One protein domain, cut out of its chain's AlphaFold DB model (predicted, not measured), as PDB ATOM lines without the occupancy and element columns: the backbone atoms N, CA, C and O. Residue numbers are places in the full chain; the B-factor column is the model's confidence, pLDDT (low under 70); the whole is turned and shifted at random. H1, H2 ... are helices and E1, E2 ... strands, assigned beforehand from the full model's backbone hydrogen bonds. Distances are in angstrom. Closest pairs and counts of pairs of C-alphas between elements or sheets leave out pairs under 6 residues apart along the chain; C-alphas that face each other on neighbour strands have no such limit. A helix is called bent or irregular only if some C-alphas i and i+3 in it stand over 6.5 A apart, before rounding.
ATOM      1  N   PHE A   4     -13.807   6.744 -28.901       74.50
ATOM      2  CA  PHE A   4     -12.493   6.564 -29.505       74.50
ATOM      3  C   PHE A   4     -11.847   7.938 -29.593       74.50
ATOM      4  O   PHE A   4     -12.500   8.898 -29.997       74.50
ATOM      5  N   GLY A   5     -10.589   8.017 -29.192       81.62
ATOM      6  CA  GLY A   5      -9.807   9.244 -29.158       81.62
ATOM      7  C   GLY A   5      -8.388   8.933 -29.585       81.62
ATOM      8  O   GLY A   5      -7.992   7.769 -29.599       81.62
ATOM      9  N   HIS A   6      -7.621   9.949 -29.959       85.44
ATOM     10  CA  HIS A   6      -6.280   9.704 -30.480       85.44
ATOM     11  C   HIS A   6      -5.343   9.208 -29.372       85.44
ATOM     12  O   HIS A   6      -5.487   9.567 -28.192       85.44
ATOM     13  N   VAL A   7      -4.381   8.362 -29.740       86.75
ATOM     14  CA  VAL A   7      -3.268   8.017 -28.852       86.75
ATOM     15  C   VAL A   7      -2.422   9.269 -28.577       86.75
ATOM     16  O   VAL A   7      -2.396  10.198 -29.387       86.75
ATOM     17  N   PRO A   8      -1.743   9.362 -27.418       85.38
ATOM     18  CA  PRO A   8      -0.931  10.534 -27.104       85.38
ATOM     19  C   PRO A   8       0.173  10.730 -28.149       85.38
ATOM     20  O   PRO A   8       0.955   9.813 -28.380       85.38
ATOM     21  N   GLY A   9       0.275  11.928 -28.725       84.62
ATOM     22  CA  GLY A   9       1.234  12.230 -29.792       84.62
ATOM     23  C   GLY A   9       0.623  12.251 -31.190       84.62
ATOM     24  O   GLY A   9       1.128  12.992 -32.028       84.62
ATOM     25  N   GLU A  10      -0.498  11.561 -31.390       89.62
ATOM     26  CA  GLU A  10      -1.209  11.490 -32.670       89.62
ATOM     27  C   GLU A  10      -2.452  12.387 -32.654       89.62
ATOM     28  O   GLU A  10      -3.429  12.126 -33.336       89.62
ATOM     29  N   GLU A  11      -2.503  13.433 -31.822       89.69
ATOM     30  CA  GLU A  11      -3.696  14.277 -31.734       89.69
ATOM     31  C   GLU A  11      -3.939  15.077 -33.030       89.69
ATOM     32  O   GLU A  11      -3.016  15.695 -33.557       89.69
ATOM     33  N   TYR A  12      -5.202  15.179 -33.472       87.62
ATOM     34  CA  TYR A  12      -5.599  15.896 -34.701       87.62
ATOM     35  C   TYR A  12      -4.955  17.282 -34.849       87.62
ATOM     36  O   TYR A  12      -4.526  17.679 -35.933       87.62
ATOM     37  N   TRP A  13      -4.874  18.043 -33.752       88.50
ATOM     38  CA  TRP A  13      -4.349  19.408 -33.786       88.50
ATOM     39  C   TRP A  13      -2.890  19.469 -34.259       88.50
ATOM     40  O   TRP A  13      -2.518  20.452 -34.893       88.50
ATOM     41  N   ARG A  14      -2.090  18.423 -34.007       88.56
ATOM     42  CA  ARG A  14      -0.696  18.339 -34.461       88.56
ATOM     43  C   ARG A  14      -0.616  18.148 -35.968       88.56
ATOM     44  O   ARG A  14       0.127  18.866 -36.628       88.56
ATOM     45  N   GLY A  15      -1.416  17.233 -36.516       89.81
ATOM     46  CA  GLY A  15      -1.501  17.036 -37.964       89.81
ATOM     47  C   GLY A  15      -2.032  18.282 -38.676       89.81
ATOM     48  O   GLY A  15      -1.518  18.679 -39.720       89.81
ATOM     49  N   PHE A  16      -3.024  18.952 -38.084       91.12
ATOM     50  CA  PHE A  16      -3.567  20.201 -38.616       91.12
ATOM     51  C   PHE A  16      -2.543  21.348 -38.590       91.12
ATOM     52  O   PHE A  16      -2.441  22.097 -39.562       91.12
ATOM     53  N   GLU A  17      -1.756  21.472 -37.517       93.12
ATOM     54  CA  GLU A  17      -0.652  22.437 -37.428       93.12
ATOM     55  C   GLU A  17       0.443  22.128 -38.459       93.12
ATOM     56  O   GLU A  17       0.857  23.026 -39.190       93.12
ATOM     57  N   GLY A  18       0.834  20.857 -38.607       91.19
ATOM     58  CA  GLY A  18       1.784  20.415 -39.632       91.19
ATOM     59  C   GLY A  18       1.298  20.707 -41.053       91.19
ATOM     60  O   GLY A  18       2.076  21.147 -41.903       91.19
ATOM     61  N   HIS A  19      -0.003  20.550 -41.315       91.19
ATOM     62  CA  HIS A  19      -0.594  20.937 -42.593       91.19
ATOM     63  C   HIS A  19      -0.569  22.458 -42.803       91.19
ATOM     64  O   HIS A  19      -0.183  22.929 -43.874       91.19
ATOM     65  N   GLY A  20      -0.924  23.237 -41.776       90.88
ATOM     66  CA  GLY A  20      -0.891  24.703 -41.814       90.88
ATOM     67  C   GLY A  20       0.513  25.279 -42.025       90.88
ATOM     68  O   GLY A  20       0.662  26.298 -42.701       90.88
ATOM     69  N   SER A  21       1.536  24.602 -41.505       93.94
ATOM     70  CA  SER A  21       2.954  24.920 -41.709       93.94
ATOM     71  C   SER A  21       3.501  24.441 -43.063       93.94
ATOM     72  O   SER A  21       4.599  24.833 -43.453       93.94
ATOM     73  N   GLY A  22       2.746  23.618 -43.802       92.50
ATOM     74  CA  GLY A  22       3.165  23.018 -45.072       92.50
ATOM     75  C   GLY A  22       4.118  21.827 -44.927       92.50
ATOM     76  O   GLY A  22       4.633  21.339 -45.930       92.50
ATOM     77  N   GLU A  23       4.347  21.349 -43.703       93.88
ATOM     78  CA  GLU A  23       5.131  20.140 -43.429       93.88
ATOM     79  C   GLU A  23       4.366  18.878 -43.837       93.88
ATOM     80  O   GLU A  23       4.977  17.881 -44.219       93.88
ATOM     81  N   TRP A  24       3.032  18.922 -43.755       92.56
ATOM     82  CA  TRP A  24       2.145  17.825 -44.134       92.56
ATOM     83  C   TRP A  24       1.252  18.217 -45.310       92.56
ATOM     84  O   TRP A  24       0.644  19.292 -45.353       92.56
ATOM     85  N   SER A  25       1.111  17.305 -46.264       94.75
ATOM     86  CA  SER A  25       0.086  17.410 -47.296       94.75
ATOM     87  C   SER A  25      -1.305  17.105 -46.721       94.75
ATOM     88  O   SER A  25      -1.449  16.466 -45.677       94.75
ATOM     89  N   LEU A  26      -2.357  17.519 -47.438       93.00
ATOM     90  CA  LEU A  26      -3.733  17.112 -47.112       93.00
ATOM     91  C   LEU A  26      -3.906  15.586 -47.131       93.00
ATOM     92  O   LEU A  26      -4.752  15.061 -46.414       93.00
ATOM     93  N   GLU A  27      -3.130  14.887 -47.960       94.31
ATOM     94  CA  GLU A  27      -3.163  13.428 -48.053       94.31
ATOM     95  C   GLU A  27      -2.567  12.793 -46.797       94.31
ATOM     96  O   GLU A  27      -3.227  11.960 -46.191       94.31
ATOM     97  N   GLN A  28      -1.421  13.288 -46.319       92.62
ATOM     98  CA  GLN A  28      -0.796  12.814 -45.078       92.62
ATOM     99  C   GLN A  28      -1.680  13.068 -43.854       92.62
ATOM    100  O   GLN A  28      -1.825  12.191 -43.008       92.62
ATOM    101  N   LEU A  29      -2.324  14.240 -43.781       92.75
ATOM    102  CA  LEU A  29      -3.303  14.519 -42.729       92.75
ATOM    103  C   LEU A  29      -4.477  13.534 -42.799       92.75
ATOM    104  O   LEU A  29      -4.897  12.994 -41.784       92.75
ATOM    105  N   ARG A  30      -5.000  13.269 -43.999       92.62
ATOM    106  CA  ARG A  30      -6.096  12.316 -44.189       92.62
ATOM    107  C   ARG A  30      -5.695  10.890 -43.814       92.62
ATOM    108  O   ARG A  30      -6.510  10.193 -43.223       92.62
ATOM    109  N   GLU A  31      -4.501  10.449 -44.190       93.94
ATOM    110  CA  GLU A  31      -3.990   9.121 -43.842       93.94
ATOM    111  C   GLU A  31      -3.848   8.978 -42.326       93.94
ATOM    112  O   GLU A  31      -4.361   8.014 -41.772       93.94
ATOM    113  N   HIS A  32      -3.286   9.982 -41.654       91.62
ATOM    114  CA  HIS A  32      -3.173  10.015 -40.195       91.62
ATOM    115  C   HIS A  32      -4.534   9.923 -39.480       91.62
ATOM    116  O   HIS A  32      -4.668   9.181 -38.513       91.62
ATOM    117  N   GLU A  33      -5.563  10.631 -39.961       89.62
ATOM    118  CA  GLU A  33      -6.912  10.601 -39.363       89.62
ATOM    119  C   GLU A  33      -7.711   9.326 -39.668       89.62
ATOM    120  O   GLU A  33      -8.744   9.072 -39.048       89.62
ATOM    121  N   LEU A  34      -7.285   8.547 -40.662       90.06
ATOM    122  CA  LEU A  34      -7.931   7.292 -41.049       90.06
ATOM    123  C   LEU A  34      -7.163   6.061 -40.565       90.06
ATOM    124  O   LEU A  34      -7.668   4.947 -40.729       90.06
ATOM    125  N   ASP A  35      -5.982   6.250 -39.982       89.88
ATOM    126  CA  ASP A  35      -5.172   5.172 -39.438       89.88
ATOM    127  C   ASP A  35      -5.770   4.691 -38.103       89.88
ATOM    128  O   ASP A  35      -5.808   5.452 -37.135       89.88
ATOM    129  N   PRO A  36      -6.270   3.446 -38.017       87.88
ATOM    130  CA  PRO A  36      -6.879   2.933 -36.797       87.88
ATOM    131  C   PRO A  36      -5.881   2.753 -35.644       87.88
ATOM    132  O   PRO A  36      -6.320   2.754 -34.493       87.88
ATOM    133  N   ASP A  37      -4.578   2.620 -35.911       89.19
ATOM    134  CA  ASP A  37      -3.539   2.533 -34.879       89.19
ATOM    135  C   ASP A  37      -3.334   3.880 -34.161       89.19
ATOM    136  O   ASP A  37      -2.876   3.908 -33.015       89.19
ATOM    137  N   ASN A  38      -3.773   4.990 -34.767       88.56
ATOM    138  CA  ASN A  38      -3.747   6.315 -34.143       88.56
ATOM    139  C   ASN A  38      -4.876   6.529 -33.126       88.56
ATOM    140  O   ASN A  38      -4.898   7.549 -32.432       88.56
ATOM    141  N   PHE A  39      -5.799   5.573 -32.982       86.50
ATOM    142  CA  PHE A  39      -6.929   5.664 -32.062       86.50
ATOM    143  C   PHE A  39      -6.814   4.659 -30.915       86.50
ATOM    144  O   PHE A  39      -6.463   3.494 -31.073       86.50
ATOM    145  N   GLN A  40      -7.216   5.102 -29.732       85.50
ATOM    146  CA  GLN A  40      -7.406   4.279 -28.547       85.50
ATOM    147  C   GLN A  40      -8.844   4.385 -28.051       85.50
ATOM    148  O   GLN A  40      -9.544   5.377 -28.271       85.50
ATOM    149  N   LEU A  41      -9.274   3.355 -27.323       80.75
ATOM    150  CA  LEU A  41     -10.504   3.424 -26.547       80.75
ATOM    151  C   LEU A  41     -10.330   4.507 -25.482       80.75
ATOM    152  O   LEU A  41      -9.482   4.390 -24.595       80.75
ATOM    153  N   GLU A  42     -11.150   5.549 -25.546       67.69
ATOM    154  CA  GLU A  42     -11.229   6.506 -24.459       67.69
ATOM    155  C   GLU A  42     -11.837   5.787 -23.261       67.69
ATOM    156  O   GLU A  42     -12.998   5.359 -23.266       67.69
ATOM    157  N   ALA A  43     -11.027   5.631 -22.213       61.91
ATOM    158  CA  ALA A  43     -11.554   5.245 -20.920       61.91
ATOM    159  C   ALA A  43     -12.672   6.238 -20.548       61.91
ATOM    160  O   ALA A  43     -12.512   7.436 -20.784       61.91
ATOM    161  N   PRO A  44     -13.772   5.798 -19.912       57.16
ATOM    162  CA  PRO A  44     -14.847   6.697 -19.480       57.16
ATOM    163  C   PRO A  44     -14.346   7.888 -18.644       57.16
ATOM    164  O   PRO A  44     -14.962   8.943 -18.630       57.16
ATOM    165  N   SER A  45     -13.198   7.733 -17.975       56.28
ATOM    166  CA  SER A  45     -12.533   8.764 -17.174       56.28
ATOM    167  C   SER A  45     -11.627   9.724 -17.959       56.28
ATOM    168  O   SER A  45     -11.120  10.677 -17.372       56.28
ATOM    169  N   ALA A  46     -11.351   9.458 -19.242       53.84
ATOM    170  CA  ALA A  46     -10.471  10.266 -20.091       53.84
ATOM    171  C   ALA A  46     -11.186  11.478 -20.706       53.84
ATOM    172  O   ALA A  46     -10.512  12.408 -21.158       53.84
ATOM    173  N   ASN A  47     -12.525  11.523 -20.639       53.38
ATOM    174  CA  ASN A  47     -13.270  12.752 -20.871       53.38
ATOM    175  C   ASN A  47     -12.826  13.773 -19.811       53.38
ATOM    176  O   ASN A  47     -13.246  13.729 -18.650       53.38
ATOM    177  N   ARG A  48     -11.912  14.674 -20.198       56.88
ATOM    178  CA  ARG A  48     -11.400  15.788 -19.390       56.88
ATOM    179  C   ARG A  48     -12.507  16.813 -19.172       56.88
ATOM    180  O   ARG A  48     -12.406  17.932 -19.661       56.88
ATOM    181  N   SER A  49     -13.537  16.429 -18.424       50.53
ATOM    182  CA  SER A  49     -14.451  17.254 -17.638       50.53
ATOM    183  C   SER A  49     -15.812  16.559 -17.508       50.53
ATOM    184  O   SER A  49     -16.769  16.946 -18.172       50.53
ATOM    185  N   HIS A  50     -15.987  15.740 -16.464       53.03
ATOM    186  CA  HIS A  50     -17.308  15.603 -15.812       53.03
ATOM    187  C   HIS A  50     -17.927  16.985 -15.453       53.03
ATOM    188  O   HIS A  50     -19.097  17.090 -15.099       53.03
ATOM    189  N   ARG A  51     -17.149  18.078 -15.553       54.56
ATOM    190  CA  ARG A  51     -17.548  19.483 -15.385       54.56
ATOM    191  C   ARG A  51     -18.765  19.905 -16.221       54.56
ATOM    192  O   ARG A  51     -19.422  20.859 -15.820       54.56
ATOM    193  N   TYR A  52     -19.059  19.233 -17.339       57.53
ATOM    194  CA  TYR A  52     -20.213  19.549 -18.197       57.53
ATOM    195  C   TYR A  52     -21.297  18.461 -18.225       57.53
ATOM    196  O   TYR A  52     -22.333  18.664 -18.849       57.53
ATOM    197  N   GLU A  53     -21.108  17.343 -17.520       60.72
ATOM    198  CA  GLU A  53     -22.081  16.239 -17.482       60.72
ATOM    199  C   GLU A  53     -23.134  16.413 -16.370       60.72
ATOM    200  O   GLU A  53     -24.161  15.741 -16.373       60.72
TER     201      GLU A  53
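Overview. This is residues 4 to 53 of the 56 residues of the protein "HNH/ENDO VII family nuclease" of Olsenella profusa F0195 (UniProt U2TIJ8). A tiny ribbon of two strands, E1 and E2, sits beyond the open end of a helical hairpin, H1 and H2, whose two helices lie side by side; a tail follows E2, and its residues 48 to 53 stick out free of the rest. The printed part has 50 residues, with two named helices and two named strands in the order E1, H1, H2, E2. The sheet's order is E1 - E2, antiparallel, and the class is mixed, helices and strands. The whole is loose, with a radius of gyration of the C-alphas of 13.0 A, and elongated, spanning 37 by 21 by 15 A.

Along the chain. Find C-alpha 4 at (-12.493, 6.564, -29.505); from there E1 runs over residues 4 to 6, 7.0 A from first to last C-alpha. Its partner E2 covers residues 39 to 42 and is 8.8 A long; look for its last C-alpha, 42, at (-11.229, 6.506, -24.459). For H1, go to C-alpha 12 at (-5.599, 15.896, -34.701); the helix runs to residue 20 and measures 12.3 A. H2 takes residues 26 to 34 and also measures 12.3 A. Neither helix is bent or irregular.

Arrangement. Begin at the sheet, where E1 and E2 are antiparallel neighbours, their directions 126 degrees apart. C-alphas 6 and 39 face each other at 4.4 A, and C-alphas 4 and 41 at 4.8 A. Look next at the backbone: N 40 and O 5 are within hydrogen-bond range at 2.8 A, and so are N 5 and O 40 at 3.0 A. From E1 a tight link of 5 residues brings you to H1; the closest C-alphas of the two, those of His 6 and Tyr 12, are 7.5 A apart. H1 and H2 form a helical hairpin and touch, their closest C-alphas being those of Gly 15 and Leu 29 at 5.7 A. Their lines stand at a shallow tilt of 7 degrees, and they run opposite ways. In H1 and H2 every O i to N i+4 pair is within hydrogen-bond range. E1 is apart from H2, and H1 is apart from E2.

Size, cuts and confidence. The two C-alphas farthest apart are those of Gly 22 and Glu 53, 38.0 A. The printed part has no cut, and the links E1 to H1, H1 to H2 and H2 to E2 are tight. Residues 43 to 53, after E2, hold no named element; find the last C-alpha, that of Glu 53, at (-22.081, 16.239, -17.482). The mean pLDDT of the printed part is 81.6, and residues 42 to 53 are under 70.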